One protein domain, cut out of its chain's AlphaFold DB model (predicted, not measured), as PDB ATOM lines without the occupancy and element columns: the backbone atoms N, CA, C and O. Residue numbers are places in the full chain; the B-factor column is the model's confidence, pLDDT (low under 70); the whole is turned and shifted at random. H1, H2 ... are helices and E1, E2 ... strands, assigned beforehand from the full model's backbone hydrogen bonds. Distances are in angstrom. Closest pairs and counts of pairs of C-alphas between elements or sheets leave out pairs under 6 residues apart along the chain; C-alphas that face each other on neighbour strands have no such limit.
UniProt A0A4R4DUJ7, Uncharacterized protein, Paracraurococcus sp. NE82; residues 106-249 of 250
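This is residues 106 to 249 of the 250 residues of an uncharacterized protein of Paracraurococcus sp. NE82 (UniProt A0A4R4DUJ7). A strongly twisted sheet of six strands makes the body, with helix H2 packed on one face of it. A long arm, made of a loop and helix H1, reaches out from this body; its residues 119 to 128 and 130 to 136 stick out free. The printed part has 144 residues with three named helices and six named strands, in the order E1 H1 E2 E3 E4 E5 H2 H3 E6; the sheet runs E1 E2 E3 E4 E5 E6, antiparallel throughout. The class is mixed, helices and strands, with 61 residues, under half, in named elements. The whole is compact, with a radius of gyration of the C-alphas of 16.4 A and spans of 53 by 39 by 27 A.

Begin at the edge strand E1, residues 106 to 111, beside E2, residues 146 to 152: N 110 and O 147 are 2.8 A apart. E2 and E3, residues 156 to 162, form a hairpin, with N 148 and O 160 at 2.9 A. E3 and E4, residues 168 to 175, form the next, with N 159 and O 173 at 2.8 A; E4 bends by 71 degrees at residue 171. E4 and E5, residues 194 to 198, form a third, with N 174 and O 195 at 3.0 A. E2 E3 E4 E5 are a meander, each strand the antiparallel neighbour of the one before. The other edge strand is E6, residues 245 to 248, where N 194 and O 248 are 2.8 A apart. Now look at H2, residues 215 to 225, on one face of the sheet, which gives two layers. Its closest C-alphas to E6 are Arg 218 and Val 247, 5.6 A apart; to E1 they are Ala 224 and Lys 110, 6.5 A apart. H3, residues 228 to 231, meets H2 only through their link and is only just not on the sheet, with 4 pairs of C-alphas within 10 A. H1, residues 131 to 139, is not on the sheet and is apart from H2. Every O i to N i+4 pair is within hydrogen-bond range in H1 and H2; H3 is too short for such a pair.

Find C-alpha 106 at (195.934, 153.306, 257.489), where E1 begins its 14.9 A. E2 covers 19.3 A, E3 19.5 A, E4 18.8 A and E5 14.0 A. H2 runs 15.4 A from C-alpha 215 at (213.224, 165.672, 239.617), and H1 11.7 A. The short H3 and E6 follow; E6 ends at C-alpha 248, (211.497, 157.561, 240.123).

The C-alphas farthest apart are those of Pro 127 and Val 154, 53.0 A. The printed part has no cut. Long links join E1 to H1, E4 to E5, E5 to H2 and H3 to E6. The model's mean pLDDT over the printed part is 78.3; look for values under 70 at residues 106 to 108, 111 to 144 and 180 to 188.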
ATOM      1  N   PHE A 106     195.045 152.157 257.642       50.69
ATOM      2  CA  PHE A 106     195.934 153.306 257.489       50.69
ATOM      3  C   PHE A 106     197.224 153.023 258.255       50.69
ATOM      4  O   PHE A 106     197.245 153.052 259.481       50.69
ATOM      5  N   ALA A 107     198.307 152.739 257.536       57.06
ATOM      6  CA  ALA A 107     199.547 152.258 258.143       57.06
ATOM      7  C   ALA A 107     200.612 153.350 258.331       57.06
ATOM      8  O   ALA A 107     201.793 153.026 258.463       57.06
ATOM      9  N   GLY A 108     200.218 154.627 258.303       68.31
ATOM     10  CA  GLY A 108     201.097 155.771 258.572       68.31
ATOM     11  C   GLY A 108     201.010 156.892 257.531       68.31
ATOM     12  O   GLY A 108     200.705 156.660 256.359       68.31
ATOM     13  N   ARG A 109     201.283 158.123 257.983       73.81
ATOM     14  CA  ARG A 109     201.459 159.324 257.149       73.81
ATOM     15  C   ARG A 109     202.938 159.690 257.130       73.81
ATOM     16  O   ARG A 109     203.576 159.641 258.177       73.81
ATOM     17  N   LYS A 110     203.460 160.077 255.970       75.06
ATOM     18  CA  LYS A 110     204.864 160.447 255.789       75.06
ATOM     19  C   LYS A 110     204.974 161.820 255.128       75.06
ATOM     20  O   LYS A 110     204.305 162.021 254.116       75.06
ATOM     21  N   PRO A 111     205.761 162.761 255.668       68.12
ATOM     22  CA  PRO A 111     205.986 164.047 255.018       68.12
ATOM     23  C   PRO A 111     206.809 163.878 253.741       68.12
ATOM     24  O   PRO A 111     207.722 163.056 253.689       68.12
ATOM     25  N   ILE A 112     206.485 164.666 252.717       66.75
ATOM     26  CA  ILE A 112     207.346 164.843 251.548       66.75
ATOM     27  C   ILE A 112     208.189 166.081 251.815       66.75
ATOM     28  O   ILE A 112     207.670 167.153 252.114       66.75
ATOM     29  N   HIS A 113     209.502 165.947 251.689       50.41
ATOM     30  CA  HIS A 113     210.423 167.031 252.008       50.41
ATOM     31  C   HIS A 113     210.355 168.200 251.006       50.41
ATOM     32  O   HIS A 113     210.913 169.253 251.290       50.41
ATOM     33  N   LEU A 114     209.681 168.064 249.850       49.91
ATOM     34  CA  LEU A 114     209.607 169.090 248.797       49.91
ATOM     35  C   LEU A 114     208.232 169.175 248.097       49.91
ATOM     36  O   LEU A 114     207.714 168.199 247.550       49.91
ATOM     37  N   GLY A 115     207.659 170.381 248.058       43.19
ATOM     38  CA  GLY A 115     206.371 170.679 247.424       43.19
ATOM     39  C   GLY A 115     206.395 170.919 245.915       43.19
ATOM     40  O   GLY A 115     207.448 171.030 245.296       43.19
ATOM     41  N   VAL A 116     205.202 171.030 245.307       39.34
ATOM     42  CA  VAL A 116     205.023 171.647 243.973       39.34
ATOM     43  C   VAL A 116     204.420 173.026 244.166       39.34
ATOM     44  O   VAL A 116     203.349 173.147 244.753       39.34
ATOM     45  N   VAL A 117     205.061 174.043 243.595       38.91
ATOM     46  CA  VAL A 117     204.426 175.337 243.344       38.91
ATOM     47  C   VAL A 117     203.878 175.299 241.919       38.91
ATOM     48  O   VAL A 117     204.627 175.433 240.952       38.91
ATOM     49  N   ASP A 118     202.572 175.083 241.769       35.28
ATOM     50  CA  ASP A 118     201.910 175.360 240.495       35.28
ATOM     51  C   ASP A 118     201.902 176.890 240.315       35.28
ATOM     52  O   ASP A 118     201.413 177.621 241.179       35.28
ATOM     53  N   ARG A 119     202.455 177.396 239.204       32.91
ATOM     54  CA  ARG A 119     202.356 178.822 238.855       32.91
ATOM     55  C   ARG A 119     200.893 179.157 238.555       32.91
ATOM     56  O   ARG A 119     200.434 178.950 237.435       32.91
ATOM     57  N   TYR A 120     200.170 179.680 239.535       30.88
ATOM     58  CA  TYR A 120     198.916 180.386 239.302       30.88
ATOM     59  C   TYR A 120     199.210 181.886 239.347       30.88
ATOM     60  O   TYR A 120     199.554 182.424 240.397       30.88
ATOM     61  N   PHE A 121     199.115 182.560 238.197       29.33
ATOM     62  CA  PHE A 121     199.070 184.020 238.154       29.33
ATOM     63  C   PHE A 121     197.700 184.451 238.677       29.33
ATOM     64  O   PHE A 121     196.709 184.375 237.956       29.33
ATOM     65  N   VAL A 122     197.640 184.868 239.937       27.59
ATOM     66  CA  VAL A 122     196.482 185.577 240.483       27.59
ATOM     67  C   VAL A 122     196.911 187.026 240.669       27.59
ATOM     68  O   VAL A 122     197.680 187.342 241.570       27.59
ATOM     69  N   PHE A 123     196.451 187.900 239.779       26.98
ATOM     70  CA  PHE A 123     196.355 189.329 240.077       26.98
ATOM     71  C   PHE A 123     195.064 189.531 240.895       26.98
ATOM     72  O   PHE A 123     194.052 188.943 240.506       26.98
ATOM     73  N   PRO A 124     195.068 190.303 242.009       44.09
ATOM     74  CA  PRO A 124     195.797 191.572 242.137       44.09
ATOM     75  C   PRO A 124     196.662 191.781 243.412       44.09
ATOM     76  O   PRO A 124     196.415 191.218 244.472       44.09
ATOM     77  N   ALA A 125     197.641 192.688 243.268       34.69
ATOM     78  CA  ALA A 125     198.225 193.600 244.270       34.69
ATOM     79  C   ALA A 125     198.888 193.052 245.555       34.69
ATOM     80  O   ALA A 125     198.807 193.688 246.604       34.69
ATOM     81  N   ILE A 126     199.642 191.955 245.484       39.06
ATOM     82  CA  ILE A 126     200.759 191.768 246.430       39.06
ATOM     83  C   ILE A 126     201.959 192.518 245.826       39.06
ATOM     84  O   ILE A 126     202.210 192.332 244.628       39.06
ATOM     85  N   PRO A 127     202.688 193.378 246.574       41.31
ATOM     86  CA  PRO A 127     203.927 193.973 246.076       41.31
ATOM     87  C   PRO A 127     204.799 192.853 245.506       41.31
ATOM     88  O   PRO A 127     204.824 191.780 246.114       41.31
ATOM     89  N   PRO A 128     205.466 193.041 244.354       45.22
ATOM     90  CA  PRO A 128     206.217 191.970 243.718       45.22
ATOM     91  C   PRO A 128     207.194 191.389 244.736       45.22
ATOM     92  O   PRO A 128     208.183 192.030 245.095       45.22
ATOM     93  N   LEU A 129     206.872 190.190 245.237       48.50
ATOM     94  CA  LEU A 129     207.757 189.416 246.090       48.50
ATOM     95  C   LEU A 129     209.077 189.348 245.341       48.50
ATOM     96  O   LEU A 129     209.126 188.888 244.196       48.50
ATOM     97  N   SER A 130     210.129 189.889 245.949       58.66
ATOM     98  CA  SER A 130     211.427 189.922 245.302       58.66
ATOM     99  C   SER A 130     211.839 188.498 244.937       58.66
ATOM    100  O   SER A 130     211.550 187.544 245.662       58.66
ATOM    101  N   LEU A 131     212.501 188.346 243.790       48.78
ATOM    102  CA  LEU A 131     212.992 187.055 243.304       48.78
ATOM    103  C   LEU A 131     213.689 186.211 244.392       48.78
ATOM    104  O   LEU A 131     213.465 185.004 244.391       48.78
ATOM    105  N   PRO A 132     214.454 186.780 245.350       45.12
ATOM    106  CA  PRO A 132     215.011 186.033 246.478       45.12
ATOM    107  C   PRO A 132     213.974 185.481 247.464       45.12
ATOM    108  O   PRO A 132     214.136 184.358 247.919       45.12
ATOM    109  N   LEU A 133     212.903 186.218 247.770       49.28
ATOM    110  CA  LEU A 133     211.820 185.781 248.662       49.28
ATOM    111  C   LEU A 133     210.941 184.727 247.982       49.28
ATOM    112  O   LEU A 133     210.601 183.714 248.584       49.28
ATOM    113  N   LEU A 134     210.662 184.915 246.689       48.47
ATOM    114  CA  LEU A 134     210.023 183.895 245.864       48.47
ATOM    115  C   LEU A 134     210.896 182.634 245.805       48.47
ATOM    116  O   LEU A 134     210.397 181.529 245.980       48.47
ATOM    117  N   ARG A 135     212.212 182.796 245.620       43.69
ATOM    118  CA  ARG A 135     213.181 181.698 245.622       43.69
ATOM    119  C   ARG A 135     213.229 181.015 246.982       43.69
ATOM    120  O   ARG A 135     213.156 179.802 246.971       43.69
ATOM    121  N   LEU A 136     213.235 181.754 248.095       44.19
ATOM    122  CA  LEU A 136     213.179 181.233 249.465       44.19
ATOM    123  C   LEU A 136     211.922 180.386 249.679       44.19
ATOM    124  O   LEU A 136     212.043 179.232 250.064       44.19
ATOM    125  N   VAL A 137     210.740 180.906 249.337       48.00
ATOM    126  CA  VAL A 137     209.457 180.181 249.418       48.00
ATOM    127  C   VAL A 137     209.438 178.939 248.516       48.00
ATOM    128  O   VAL A 137     208.857 177.925 248.885       48.00
ATOM    129  N   ILE A 138     210.106 178.984 247.359       46.66
ATOM    130  CA  ILE A 138     210.265 177.836 246.448       46.66
ATOM    131  C   ILE A 138     211.331 176.839 246.953       46.66
ATOM    132  O   ILE A 138     211.256 175.653 246.632       46.66
ATOM    133  N   THR A 139     212.334 177.295 247.709       41.38
ATOM    134  CA  THR A 139     213.440 176.474 248.235       41.38
ATOM    135  C   THR A 139     213.222 175.969 249.653       41.38
ATOM    136  O   THR A 139     213.992 175.112 250.078       41.38
ATOM    137  N   LEU A 140     212.221 176.473 250.381       49.25
ATOM    138  CA  LEU A 140     211.890 175.982 251.712       49.25
ATOM    139  C   LEU A 140     211.460 174.510 251.596       49.25
ATOM    140  O   LEU A 140     210.488 174.205 250.896       49.25
ATOM    141  N   PRO A 141     212.192 173.582 252.236       39.09
ATOM    142  CA  PRO A 141     211.789 172.190 252.303       39.09
ATOM    143  C   PRO A 141     210.456 172.083 253.043       39.09
ATOM    144  O   PRO A 141     210.287 172.671 254.108       39.09
ATOM    145  N   GLY A 142     209.527 171.318 252.478       46.94
ATOM    146  CA  GLY A 142     208.205 171.065 253.035       46.94
ATOM    147  C   GLY A 142     207.143 172.017 252.499       46.94
ATOM    148  O   GLY A 142     206.748 172.967 253.165       46.94
ATOM    149  N   ALA A 143     206.563 171.692 251.339       55.16
ATOM    150  CA  ALA A 143     205.108 171.806 251.340       55.16
ATOM    151  C   ALA A 143     204.621 170.713 252.285       55.16
ATOM    152  O   ALA A 143     205.164 169.609 252.235       55.16
ATOM    153  N   ASP A 144     203.598 170.982 253.094       67.88
ATOM    154  CA  ASP A 144     202.933 169.994 253.958       67.88
ATOM    155  C   ASP A 144     202.262 168.841 253.168       67.88
ATOM    156  O   ASP A 144     201.300 168.227 253.631       67.88
ATOM    157  N   ASP A 145     202.710 168.578 251.941       87.50
ATOM    158  CA  ASP A 145     202.337 167.432 251.147       87.50
ATOM    159  C   ASP A 145     202.775 166.156 251.876       87.50
ATOM    160  O   ASP A 145     203.851 166.060 252.475       87.50
ATOM    161  N   LEU A 146     201.920 165.144 251.815       91.56
ATOM    162  CA  LEU A 146     202.095 163.903 252.555       91.56
ATOM    163  C   LEU A 146     201.937 162.716 251.613       91.56
ATOM    164  O   LEU A 146     201.206 162.765 250.625       91.56
ATOM    165  N   ILE A 147     202.555 161.608 251.989       95.19
ATOM    166  CA  ILE A 147     202.244 160.283 251.476       95.19
ATOM    167  C   ILE A 147     201.474 159.519 252.547       95.19
ATOM    168  O   ILE A 147     201.899 159.428 253.701       95.19
ATOM    169  N   ILE A 148     200.335 158.946 252.167       94.81
ATOM    170  CA  ILE A 148     199.583 158.015 253.008       94.81
ATOM    171  C   ILE A 148     199.795 156.612 252.461       94.81
ATOM    172  O   ILE A 148     199.466 156.345 251.307       94.81
ATOM    173  N   ARG A 149     200.317 155.713 253.296       95.75
ATOM    174  CA  ARG A 149     200.430 154.291 252.963       95.75
ATOM    175  C   ARG A 149     199.157 153.552 253.372       95.75
ATOM    176  O   ARG A 149     198.741 153.617 254.531       95.75
ATOM    177  N   GLU A 150     198.587 152.799 252.440       94.69
ATOM    178  CA  GLU A 150     197.403 151.961 252.650       94.69
ATOM    179  C   GLU A 150     197.693 150.519 252.222       94.69
ATOM    180  O   GLU A 150     198.438 150.269 251.270       94.69
ATOM    181  N   LYS A 151     197.090 149.561 252.931       93.56
ATOM    182  CA  LYS A 151     197.041 148.155 252.519       93.56
ATOM    183  C   LYS A 151     195.599 147.768 252.260       93.56
ATOM    184  O   LYS A 151     194.733 148.024 253.092       93.56
ATOM    185  N   HIS A 152     195.372 147.111 251.133       89.00
ATOM    186  CA  HIS A 152     194.115 146.432 250.845       89.00
ATOM    187  C   HIS A 152     194.396 144.944 250.640       89.00
ATOM    188  O   HIS A 152     195.380 144.607 249.988       89.00
ATOM    189  N   ASP A 153     193.533 144.063 251.146       84.50
ATOM    190  CA  ASP A 153     193.783 142.612 251.150       84.50
ATOM    191  C   ASP A 153     194.034 142.035 249.750       84.50
ATOM    192  O   ASP A 153     194.905 141.192 249.567       84.50
ATOM    193  N   VAL A 154     193.321 142.549 248.746       85.19
ATOM    194  CA  VAL A 154     193.411 142.074 247.355       85.19
ATOM    195  C   VAL A 154     194.547 142.745 246.577       85.19
ATOM    196  O   VAL A 154     195.109 142.155 245.658       85.19
ATOM    197  N   PHE A 155     194.889 143.988 246.923       84.19
ATOM    198  CA  PHE A 155     195.812 144.803 246.131       84.19
ATOM    199  C   PHE A 155     197.203 144.914 246.745       84.19
ATOM    200  O   PHE A 155     198.124 145.282 246.039       84.19
ATOM    201  N   GLY A 156     197.383 144.601 248.026       94.00
ATOM    202  CA  GLY A 156     198.640 144.830 248.731       94.00
ATOM    203  C   GLY A 156     198.870 146.303 249.080       94.00
ATOM    204  O   GLY A 156     197.943 147.124 249.114       94.00
ATOM    205  N   TRP A 157     200.125 146.621 249.389       96.81
ATOM    206  CA  TRP A 157     200.569 147.956 249.781       96.81
ATOM    207  C   TRP A 157     200.587 148.930 248.605       96.81
ATOM    208  O   TRP A 157     201.010 148.588 247.500       96.81
ATOM    209  N   HIS A 158     200.164 150.163 248.863       97.12
ATOM    210  CA  HIS A 158     200.276 151.278 247.931       97.12
ATOM    211  C   HIS A 158     200.187 152.618 248.672       97.12
ATOM    212  O   HIS A 158     199.953 152.679 249.883       97.12
ATOM    213  N   TYR A 159     200.380 153.696 247.925       97.81
ATOM    214  CA  TYR A 159     200.521 155.042 248.443       97.81
ATOM    215  C   TYR A 159     199.544 156.002 247.780       97.81
ATOM    216  O   TYR A 159     199.297 155.934 246.574       97.81
ATOM    217  N   HIS A 160     199.053 156.942 248.576       97.12
ATOM    218  CA  HIS A 160     198.254 158.074 248.129       97.12
ATOM    219  C   HIS A 160     199.019 159.358 248.364       97.12
ATOM    220  O   HIS A 160     199.481 159.616 249.479       97.12
ATOM    221  N   TYR A 161     199.117 160.174 247.324       95.94
ATOM    222  CA  TYR A 161     199.665 161.511 247.449       95.94
ATOM    223  C   TYR A 161     198.610 162.450 248.043       95.94
ATOM    224  O   TYR A 161     197.427 162.401 247.692       95.94
ATOM    225  N   CYS A 162     199.041 163.287 248.978       94.44
ATOM    226  CA  CYS A 162     198.217 164.300 249.609       94.44
ATOM    227  C   CYS A 162     198.875 165.668 249.494       94.44
ATOM    228  O   CYS A 162     200.091 165.785 249.615       94.44
ATOM    229  N   ASP A 163     198.062 166.696 249.275       90.56
ATOM    230  CA  ASP A 163     198.541 168.077 249.282       90.56
ATOM    231  C   ASP A 163     198.740 168.608 250.713       90.56
ATOM    232  O   ASP A 163     198.357 167.965 251.692       90.56
ATOM    233  N   HIS A 164     199.267 169.827 250.827       85.44
ATOM    234  CA  HIS A 164     199.386 170.573 252.087       85.44
ATOM    235  C   HIS A 164     198.096 170.682 252.924       85.44
ATOM    236  O   HIS A 164     198.148 170.880 254.136       85.44
ATOM    237  N   LYS A 165     196.914 170.525 252.313       86.50
ATOM    238  CA  LYS A 165     195.618 170.500 253.016       86.50
ATOM    239  C   LYS A 165     195.212 169.089 253.444       86.50
ATOM    240  O   LYS A 165     194.071 168.881 253.858       86.50
ATOM    241  N   LYS A 166     196.121 168.115 253.341       87.31
ATOM    242  CA  LYS A 166     195.911 166.692 253.644       87.31
ATOM    243  C   LYS A 166     194.782 166.066 252.819       87.31
ATOM    244  O   LYS A 166     194.176 165.076 253.234       87.31
ATOM    245  N   ARG A 167     194.459 166.644 251.658       92.81
ATOM    246  CA  ARG A 167     193.461 166.098 250.732       92.81
ATOM    247  C   ARG A 167     194.122 164.999 249.917       92.81
ATOM    248  O   ARG A 167     195.269 165.164 249.545       92.81
ATOM    249  N   ARG A 168     193.411 163.912 249.612       95.50
ATOM    250  CA  ARG A 168     193.909 162.796 248.783       95.50
ATOM    251  C   ARG A 168     193.765 163.102 247.291       95.50
ATOM    252  O   ARG A 168     192.696 163.561 246.871       95.50
ATOM    253  N   SER A 169     194.819 162.845 246.521       96.25
ATOM    254  CA  SER A 169     194.841 163.064 245.074       96.25
ATOM    255  C   SER A 169     194.162 161.943 244.292       96.25
ATOM    256  O   SER A 169     193.822 160.891 244.834       96.25
ATOM    257  N   ASP A 170     194.003 162.165 242.992       97.31
ATOM    258  CA  ASP A 170     193.573 161.190 241.989       97.31
ATOM    259  C   ASP A 170     194.729 160.339 241.436       97.31
ATOM    260  O   ASP A 170     194.715 159.900 240.287       97.31
ATOM    261  N   VAL A 171     195.765 160.128 242.244       97.06
ATOM    262  CA  VAL A 171     196.963 159.391 241.844       97.06
ATOM    263  C   VAL A 171     197.272 158.364 242.913       97.06
ATOM    264  O   VAL A 171     197.282 158.677 244.104       97.06
ATOM    265  N   LEU A 172     197.542 157.147 242.460       97.06
ATOM    266  CA  LEU A 172     198.007 156.049 243.288       97.06
ATOM    267  C   LEU A 172     199.447 155.735 242.906       97.06
ATOM    268  O   LEU A 172     199.791 155.739 241.727       97.06
ATOM    269  N   MET A 173     200.279 155.463 243.905       97.69
ATOM    270  CA  MET A 173     201.668 155.072 243.696       97.69
ATOM    271  C   MET A 173     201.958 153.710 244.309       97.69
ATOM    272  O   MET A 173     201.410 153.354 245.353       97.69
ATOM    273  N   ALA A 174     202.827 152.939 243.667       97.00
ATOM    274  CA  ALA A 174     203.263 151.640 244.159       97.00
ATOM    275  C   ALA A 174     204.640 151.287 243.595       97.00
ATOM    276  O   ALA A 174     205.005 151.728 242.502       97.00
ATOM    277  N   PHE A 175     205.403 150.495 244.346       95.69
ATOM    278  CA  PHE A 175     206.669 149.966 243.861       95.69
ATOM    279  C   PHE A 175     206.433 148.907 242.780       95.69
ATOM    280  O   PHE A 175     205.580 148.027 242.927       95.69
ATOM    281  N   ASP A 176     207.202 148.976 241.698       92.62
ATOM    282  CA  ASP A 176     207.127 148.007 240.615       92.62
ATOM    283  C   ASP A 176     207.894 146.731 240.955       92.62
ATOM    284  O   ASP A 176     209.099 146.593 240.723       92.62
ATOM    285  N   ARG A 177     207.145 145.758 241.465       87.88
ATOM    286  CA  ARG A 177     207.661 144.438 241.831       87.88
ATOM    287  C   ARG A 177     208.197 143.608 240.659       87.88
ATOM    288  O   ARG A 177     208.847 142.600 240.911       87.88
ATOM    289  N   ASN A 178     207.925 143.987 239.408       84.25
ATOM    290  CA  ASN A 178     208.423 143.270 238.231       84.25
ATOM    291  C   ASN A 178     209.770 143.828 237.741       84.25
ATOM    292  O   ASN A 178     210.473 143.155 236.991       84.25
ATOM    293  N   ARG A 179     210.156 145.038 238.172       83.00
ATOM    294  CA  ARG A 179     211.399 145.717 237.763       83.00
ATOM    295  C   ARG A 179     212.423 145.810 238.894       83.00
ATOM    296  O   ARG A 179     213.090 146.826 239.051       83.00
ATOM    297  N   LEU A 180     212.597 144.729 239.652       69.44
ATOM    298  CA  LEU A 180     213.532 144.680 240.789       69.44
ATOM    299  C   LEU A 180     215.005 144.880 240.395       69.44
ATOM    300  O   LEU A 180     215.798 145.323 241.218       69.44
ATOM    301  N   PHE A 181     215.364 144.578 239.144       65.12
ATOM    302  CA  PHE A 181     216.756 144.573 238.673       65.12
ATOM    303  C   PHE A 181     217.015 145.509 237.479       65.12
ATOM    304  O   PHE A 181     218.117 145.519 236.942       65.12
ATOM    305  N   GLY A 182     216.007 146.269 237.030       56.44
ATOM    306  CA  GLY A 182     216.012 146.880 235.692       56.44
ATOM    307  C   GLY A 182     216.586 148.295 235.582       56.44
ATOM    308  O   GLY A 182     217.044 148.667 234.505       56.44
ATOM    309  N   LYS A 183     216.566 149.099 236.654       62.25
ATOM    310  CA  LYS A 183     217.093 150.474 236.638       62.25
ATOM    311  C   LYS A 183     218.099 150.670 237.771       62.25
ATOM    312  O   LYS A 183     217.773 150.496 238.944       62.25
ATOM    313  N   SER A 184     219.328 151.023 237.407       61.19
ATOM    314  CA  SER A 184     220.368 151.412 238.358       61.19
ATOM    315  C   SER A 184     220.230 152.900 238.660       61.19
ATOM    316  O   SER A 184     220.145 153.717 237.745       61.19
ATOM    317  N   HIS A 185     220.224 153.264 239.940       65.62
ATOM    318  CA  HIS A 185     220.422 154.647 240.361       65.62
ATOM    319  C   HIS A 185     221.760 155.163 239.790       65.62
ATOM    320  O   HIS A 185     222.687 154.359 239.657       65.62
ATOM    321  N   PRO A 186     221.938 156.472 239.515       64.44
ATOM    322  CA  PRO A 186     223.228 157.017 239.073       64.44
ATOM    323  C   PRO A 186     224.410 156.669 239.994       64.44
ATOM    324  O   PRO A 186     225.553 156.627 239.557       64.44
ATOM    325  N   SER A 187     224.138 156.358 241.265       66.19
ATOM    326  CA  SER A 187     225.137 155.857 242.220       66.19
ATOM    327  C   SER A 187     225.464 154.359 242.083       66.19
ATOM    328  O   SER A 187     226.086 153.800 242.983       66.19
ATOM    329  N   GLY A 188     224.954 153.666 241.064       69.50
ATOM    330  CA  GLY A 188     225.118 152.222 240.856       69.50
ATOM    331  C   GLY A 188     224.274 151.321 241.767       69.50
ATOM    332  O   GLY A 188     224.357 150.102 241.656       69.50
ATOM    333  N   LYS A 189     223.448 151.883 242.660       74.81
ATOM    334  CA  LYS A 189     222.559 151.092 243.527       74.81
ATOM    335  C   LYS A 189     221.349 150.597 242.738       74.81
ATOM    336  O   LYS A 189     220.730 151.371 242.007       74.81
ATOM    337  N   HIS A 190     220.984 149.331 242.921       75.12
ATOM    338  CA  HIS A 190     219.705 148.823 242.435       75.12
ATOM    339  C   HIS A 190     218.569 149.492 243.208       75.12
ATOM    340  O   HIS A 190     218.567 149.480 244.438       75.12
ATOM    341  N   VAL A 191     217.623 150.076 242.479       86.25
ATOM    342  CA  VAL A 191     216.449 150.738 243.048       86.25
ATOM    343  C   VAL A 191     215.195 150.077 242.503       86.25
ATOM    344  O   VAL A 191     215.075 149.859 241.298       86.25
ATOM    345  N   VAL A 192     214.249 149.757 243.386       91.12
ATOM    346  CA  VAL A 192     212.920 149.302 242.962       91.12
ATOM    347  C   VAL A 192     212.152 150.540 242.511       91.12
ATOM    348  O   VAL A 192     211.971 151.439 243.337       91.12
ATOM    349  N   PRO A 193     211.712 150.638 241.246       93.31
ATOM    350  CA  PRO A 193     211.045 151.842 240.773       93.31
ATOM    351  C   PRO A 193     209.732 152.098 241.509       93.31
ATOM    352  O   PRO A 193     208.944 151.175 241.721       93.31
ATOM    353  N   LEU A 194     209.475 153.352 241.864       95.19
ATOM    354  CA  LEU A 194     208.167 153.808 242.313       95.19
ATOM    355  C   LEU A 194     207.404 154.324 241.095       95.19
ATOM    356  O   LEU A 194     207.870 155.243 240.421       95.19
ATOM    357  N   CYS A 195     206.230 153.763 240.832       96.75
ATOM    358  CA  CYS A 195     205.360 154.195 239.743       96.75
ATOM    359  C   CYS A 195     204.153 154.954 240.276       96.75
ATOM    360  O   CYS A 195     203.746 154.752 241.420       96.75
ATOM    361  N   TRP A 196     203.547 155.772 239.422       97.62
ATOM    362  CA  TRP A 196     202.250 156.389 239.644       97.62
ATOM    363  C   TRP A 196     201.278 156.030 238.519       97.62
ATOM    364  O   TRP A 196     201.678 155.804 237.379       97.62
ATOM    365  N   GLU A 197     199.990 156.011 238.837       97.25
ATOM    366  CA  GLU A 197     198.909 155.828 237.871       97.25
ATOM    367  C   GLU A 197     197.676 156.658 238.265       97.25
ATOM    368  O   GLU A 197     197.492 156.952 239.457       97.25
ATOM    369  N   PRO A 198     196.815 157.037 237.302       96.69
ATOM    370  CA  PRO A 198     195.533 157.656 237.607       96.69
ATOM    371  C   PRO A 198     194.666 156.738 238.478       96.69
ATOM    372  O   PRO A 198     194.508 155.549 238.204       96.69
ATOM    373  N   HIS A 199     194.068 157.291 239.527       94.94
ATOM    374  CA  HIS A 199     193.243 156.549 240.470       94.94
ATOM    375  C   HIS A 199     192.089 157.406 240.981       94.94
ATOM    376  O   HIS A 199     192.276 158.555 241.352       94.94
ATOM    377  N   ALA A 200     190.883 156.838 241.057       91.62
ATOM    378  CA  ALA A 200     189.708 157.545 241.574       91.62
ATOM    379  C   ALA A 200     189.439 158.901 240.877       91.62
ATOM    380  O   ALA A 200     189.017 159.865 241.523       91.62
ATOM    381  N   ILE A 201     189.646 158.966 239.554       89.81
ATOM    382  CA  ILE A 201     189.321 160.138 238.727       89.81
ATOM    383  C   ILE A 201     187.865 160.554 239.006       89.81
ATOM    384  O   ILE A 201     186.976 159.705 239.096       89.81
ATOM    385  N   ASN A 202     187.631 161.854 239.203       91.06
ATOM    386  CA  ASN A 202     186.347 162.464 239.598       91.06
ATOM    387  C   ASN A 202     185.838 162.139 241.018       91.06
ATOM    388  O   ASN A 202     184.834 162.705 241.444       91.06
ATOM    389  N   LYS A 203     186.507 161.256 241.770       90.94
ATOM    390  CA  LYS A 203     186.168 160.927 243.171       90.94
ATOM    391  C   LYS A 203     187.194 161.454 244.177       90.94
ATOM    392  O   LYS A 203     186.876 161.599 245.359       90.94
ATOM    393  N   ALA A 204     188.419 161.717 243.731       92.31
ATOM    394  CA  ALA A 204     189.465 162.303 244.552       92.31
ATOM    395  C   ALA A 204     189.157 163.754 244.950       92.31
ATOM    396  O   ALA A 204     188.326 164.434 244.348       92.31
ATOM    397  N   LYS A 205     189.850 164.247 245.981       94.06
ATOM    398  CA  LYS A 205     189.642 165.604 246.505       94.06
ATOM    399  C   LYS A 205     190.370 166.675 245.694       94.06
ATOM    400  O   LYS A 205     190.030 167.851 245.813       94.06
ATOM    401  N   PHE A 206     191.368 166.279 244.909       94.44
ATOM    402  CA  PHE A 206     192.031 167.133 243.934       94.44
ATOM    403  C   PHE A 206     192.740 166.289 242.870       94.44
ATOM    404  O   PHE A 206     193.027 165.112 243.094       94.44
ATOM    405  N   GLN A 207     193.040 166.922 241.738       95.44
ATOM    406  CA  GLN A 207     193.835 166.330 240.670       95.44
ATOM    407  C   GLN A 207     195.321 166.625 240.889       95.44
ATOM    408  O   GLN A 207     195.743 167.786 240.850       95.44
ATOM    409  N   ALA A 208     196.122 165.586 241.111       93.00
ATOM    410  CA  ALA A 208     197.568 165.711 241.071       93.00
ATOM    411  C   ALA A 208     198.041 165.831 239.615       93.00
ATOM    412  O   ALA A 208     197.414 165.342 238.681       93.00
ATOM    413  N   LYS A 209     199.189 166.489 239.422       94.44
ATOM    414  CA  LYS A 209     199.829 166.646 238.109       94.44
ATOM    415  C   LYS A 209     201.244 166.065 238.142       94.44
ATOM    416  O   LYS A 209     202.200 166.840 238.205       94.44
ATOM    417  N   PRO A 210     201.419 164.730 238.129       93.75
ATOM    418  CA  PRO A 210     202.744 164.122 238.277       93.75
ATOM    419  C   PRO A 210     203.745 164.515 237.188       93.75
ATOM    420  O   PRO A 210     204.941 164.624 237.447       93.75
ATOM    421  N   TRP A 211     203.274 164.840 235.982       91.56
ATOM    422  CA  TRP A 211     204.110 165.397 234.908       91.56
ATOM    423  C   TRP A 211     204.707 166.777 235.238       91.56
ATOM    424  O   TRP A 211     205.625 167.221 234.559       91.56
ATOM    425  N   ARG A 212     204.213 167.461 236.279       89.44
ATOM    426  CA  ARG A 212     204.789 168.704 236.820       89.44
ATOM    427  C   ARG A 212     205.675 168.481 238.044       89.44
ATOM    428  O   ARG A 212     206.249 169.442 238.552       89.44
ATOM    429  N   TRP A 213     205.784 167.255 238.555       89.88
ATOM    430  CA  TRP A 213     206.746 166.946 239.607       89.88
ATOM    431  C   TRP A 213     208.138 166.983 238.980       89.88
ATOM    432  O   TRP A 213     208.489 166.091 238.218       89.88
ATOM    433  N   GLY A 214     208.909 168.038 239.246       86.94
ATOM    434  CA  GLY A 214     210.317 168.076 238.850       86.94
ATOM    435  C   GLY A 214     211.138 167.016 239.591       86.94
ATOM    436  O   GLY A 214     210.688 166.482 240.610       86.94
ATOM    437  N   ASP A 215     212.356 166.753 239.118       87.00
ATOM    438  CA  ASP A 215     213.224 165.672 239.617       87.00
ATOM    439  C   ASP A 215     213.378 165.683 241.135       87.00
ATOM    440  O   ASP A 215     213.166 164.670 241.793       87.00
ATOM    441  N   ARG A 216     213.636 166.858 241.718       82.62
ATOM    442  CA  ARG A 216     213.792 167.005 243.172       82.62
ATOM    443  C   ARG A 216     212.574 166.507 243.952       82.62
ATOM    444  O   ARG A 216     212.728 165.833 244.966       82.62
ATOM    445  N   LYS A 217     211.360 166.813 243.486       87.50
ATOM    446  CA  LYS A 217     210.139 166.338 244.147       87.50
ATOM    447  C   LYS A 217     209.954 164.839 243.959       87.50
ATOM    448  O   LYS A 217     209.554 164.163 244.898       87.50
ATOM    449  N   ARG A 218     210.239 164.317 242.767       92.44
ATOM    450  CA  ARG A 218     210.150 162.880 242.479       92.44
ATOM    451  C   ARG A 218     211.088 162.069 243.368       92.44
ATOM    452  O   ARG A 218     210.639 161.094 243.963       92.44
ATOM    453  N   VAL A 219     212.331 162.526 243.517       90.19
ATOM    454  CA  VAL A 219     213.312 161.967 244.459       90.19
ATOM    455  C   VAL A 219     212.782 162.047 245.887       90.19
ATOM    456  O   VAL A 219     212.730 161.034 246.565       90.19
ATOM    457  N   SER A 220     212.275 163.205 246.319       89.25
ATOM    458  CA  SER A 220     211.731 163.348 247.675       89.25
ATOM    459  C   SER A 220     210.538 162.419 247.955       89.25
ATOM    460  O   SER A 220     210.445 161.841 249.037       89.25
ATOM    461  N   ILE A 221     209.631 162.242 246.987       94.31
ATOM    462  CA  ILE A 221     208.526 161.275 247.081       94.31
ATOM    463  C   ILE A 221     209.079 159.850 247.193       94.31
ATOM    464  O   ILE A 221     208.592 159.070 248.016       94.31
ATOM    465  N   TYR A 222     210.081 159.513 246.378       94.06
ATOM    466  CA  TYR A 222     210.741 158.212 246.403       94.06
ATOM    467  C   TYR A 222     211.375 157.925 247.764       94.06
ATOM    468  O   TYR A 222     211.045 156.915 248.377       94.06
ATOM    469  N   GLU A 223     212.208 158.835 248.268       91.06
ATOM    470  CA  GLU A 223     212.901 158.723 249.558       91.06
ATOM    471  C   GLU A 223     211.923 158.599 250.733       91.06
ATOM    472  O   GLU A 223     212.179 157.861 251.680       91.06
ATOM    473  N   ALA A 224     210.753 159.245 250.665       93.12
ATOM    474  CA  ALA A 224     209.712 159.059 251.676       93.12
ATOM    475  C   ALA A 224     209.150 157.620 251.677       93.12
ATOM    476  O   ALA A 224     208.766 157.083 252.723       93.12
ATOM    477  N   CYS A 225     209.092 156.966 250.515       95.25
ATOM    478  CA  CYS A 225     208.522 155.627 250.355       95.25
ATOM    479  C   CYS A 225     209.561 154.507 250.525       95.25
ATOM    480  O   CYS A 225     209.223 153.454 251.060       95.25
ATOM    481  N   GLU A 226     210.808 154.729 250.101       93.38
ATOM    482  CA  GLU A 226     211.890 153.733 250.041       93.38
ATOM    483  C   GLU A 226     212.110 152.961 251.352       93.38
ATOM    484  O   GLU A 226     212.204 151.732 251.280       93.38
ATOM    485  N   PRO A 227     212.095 153.584 252.553       93.81
ATOM    486  CA  PRO A 227     212.276 152.851 253.804       93.81
ATOM    487  C   PRO A 227     211.289 151.694 253.993       93.81
ATOM    488  O   PRO A 227     211.609 150.710 254.659       93.81
ATOM    489  N   ASP A 228     210.106 151.750 253.375       94.69
ATOM    490  CA  ASP A 228     209.114 150.681 253.495       94.69
ATOM    491  C   ASP A 228     209.488 149.407 252.736       94.69
ATOM    492  O   ASP A 228     208.904 148.362 253.022       94.69
ATOM    493  N   LEU A 229     210.443 149.462 251.802       91.62
ATOM    494  CA  LEU A 229     210.991 148.277 251.136       91.62
ATOM    495  C   LEU A 229     211.843 147.421 252.080       91.62
ATOM    496  O   LEU A 229     211.981 146.223 251.854       91.62
ATOM    497  N   SER A 230     212.381 148.014 253.152       89.81
ATOM    498  CA  SER A 230     213.110 147.264 254.184       89.81
ATOM    499  C   SER A 230     212.180 146.448 255.088       89.81
ATOM    500  O   SER A 230     212.573 145.410 255.610       89.81
ATOM    501  N   VAL A 231     210.933 146.905 255.247       93.00
ATOM    502  CA  VAL A 231     209.928 146.284 256.125       93.00
ATOM    503  C   VAL A 231     208.997 145.363 255.342       93.00
ATOM    504  O   VAL A 231     208.585 144.317 255.837       93.00
ATOM    505  N   ASN A 232     208.642 145.752 254.118       90.94
ATOM    506  CA  ASN A 232     207.713 145.021 253.271       90.94
ATOM    507  C   ASN A 232     208.426 144.614 251.981       90.94
ATOM    508  O   ASN A 232     208.896 145.494 251.254       90.94
ATOM    509  N   PRO A 233     208.460 143.315 251.636       89.38
ATOM    510  CA  PRO A 233     209.060 142.889 250.383       89.38
ATOM    511  C   PRO A 233     208.307 143.514 249.207       89.38
ATOM    512  O   PRO A 233     207.085 143.670 249.257       89.38
ATOM    513  N   ALA A 234     209.010 143.814 248.115       87.44
ATOM    514  CA  ALA A 234     208.414 144.435 246.929       87.44
ATOM    515  C   ALA A 234     207.187 143.665 246.390       87.44
ATOM    516  O   ALA A 234     206.230 144.264 245.912       87.44
ATOM    517  N   LEU A 235     207.159 142.335 246.542       90.44
ATOM    518  CA  LEU A 235     206.017 141.500 246.149       90.44
ATOM    519  C   LEU A 235     204.724 141.785 246.935       90.44
ATOM    520  O   LEU A 235     203.642 141.499 246.422       90.44
ATOM    521  N   ALA A 236     204.819 142.366 248.135       93.44
ATOM    522  CA  ALA A 236     203.672 142.743 248.962       93.44
ATOM    523  C   ALA A 236     202.978 144.034 248.493       93.44
ATOM    524  O   ALA A 236     201.941 144.408 249.047       93.44
ATOM    525  N   TYR A 237     203.538 144.724 247.496       94.88
ATOM    526  CA  TYR A 237     202.945 145.915 246.900       94.88
ATOM    527  C   TYR A 237     202.004 145.569 245.753       94.88
ATOM    528  O   TYR A 237     202.152 144.550 245.064       94.88
ATOM    529  N   LYS A 238     201.053 146.473 245.526       94.62
ATOM    530  CA  LYS A 238     200.196 146.443 244.349       94.62
ATOM    531  C   LYS A 238     201.055 146.505 243.090       94.62
ATOM    532  O   LYS A 238     201.845 147.439 242.967       94.62
ATOM    533  N   PRO A 239     200.875 145.593 242.118       93.50
ATOM    534  CA  PRO A 239     201.509 145.764 240.823       93.50
ATOM    535  C   PRO A 239     200.983 147.055 240.169       93.50
ATOM    536  O   PRO A 239     199.759 147.258 240.105       93.50
ATOM    537  N   PRO A 240     201.868 147.945 239.692       94.06
ATOM    538  CA  PRO A 240     201.454 149.055 238.844       94.06
ATOM    539  C   PRO A 240     200.710 148.538 237.602       94.06
ATOM    540  O   PRO A 240     200.964 147.425 237.131       94.06
ATOM    541  N   SER A 241     199.755 149.311 237.087       94.38
ATOM    542  CA  SER A 241     199.088 148.997 235.821       94.38
ATOM    543  C   SER A 241     200.051 149.121 234.636       94.38
ATOM    544  O   SER A 241     201.143 149.674 234.745       94.38
ATOM    545  N   LYS A 242     199.620 148.635 233.467       93.94
ATOM    546  CA  LYS A 242     200.382 148.769 232.212       93.94
ATOM    547  C   LYS A 242     200.561 150.224 231.763       93.94
ATOM    548  O   LYS A 242     201.437 150.497 230.955       93.94
ATOM    549  N   GLU A 243     199.725 151.128 232.265       94.44
ATOM    550  CA  GLU A 243     199.739 152.560 231.950       94.44
ATOM    551  C   GLU A 243     200.462 153.384 233.024       94.44
ATOM    552  O   GLU A 243     200.552 154.609 232.919       94.44
ATOM    553  N   ALA A 244     200.970 152.725 234.070       96.06
ATOM    554  CA  ALA A 244     201.702 153.393 235.125       96.06
ATOM    555  C   ALA A 244     203.003 153.993 234.581       96.06
ATOM    556  O   ALA A 244     203.697 153.404 233.751       96.06
ATOM    557  N   GLN A 245     203.342 155.171 235.087       96.25
ATOM    558  CA  GLN A 245     204.555 155.891 234.730       96.25
ATOM    559  C   GLN A 245     205.493 155.953 235.924       96.25
ATOM    560  O   GLN A 245     205.061 155.943 237.077       96.25
ATOM    561  N   ASP A 246     206.783 156.085 235.651       95.12
ATOM    562  CA  ASP A 246     207.771 156.196 236.712       95.12
ATOM    563  C   ASP A 246     207.605 157.529 237.450       95.12
ATOM    564  O   ASP A 246     207.532 158.605 236.849       95.12
ATOM    565  N   VAL A 247     207.531 157.454 238.779       95.00
ATOM    566  CA  VAL A 247     207.839 158.586 239.655       95.00
ATOM    567  C   VAL A 247     209.350 158.730 239.678       95.00
ATOM    568  O   VAL A 247     209.857 159.789 239.309       95.00
ATOM    569  N   TRP A 248     210.042 157.653 240.056       92.69
ATOM    570  CA  TRP A 248     211.497 157.561 240.123       92.69
ATOM    571  C   TRP A 248     211.953 156.087 240.151       92.69
ATOM    572  O   TRP A 248     211.273 155.268 240.775       92.69
ATOM    573  N   PRO A 249     213.104 155.730 239.552       89.19
ATOM    574  CA  PRO A 249     213.905 156.556 238.645       89.19
ATOM    575  C   PRO A 249     213.205 156.752 237.289       89.19
ATOM    576  O   PRO A 249     212.515 155.846 236.815       89.19
TER     577      PRO A 249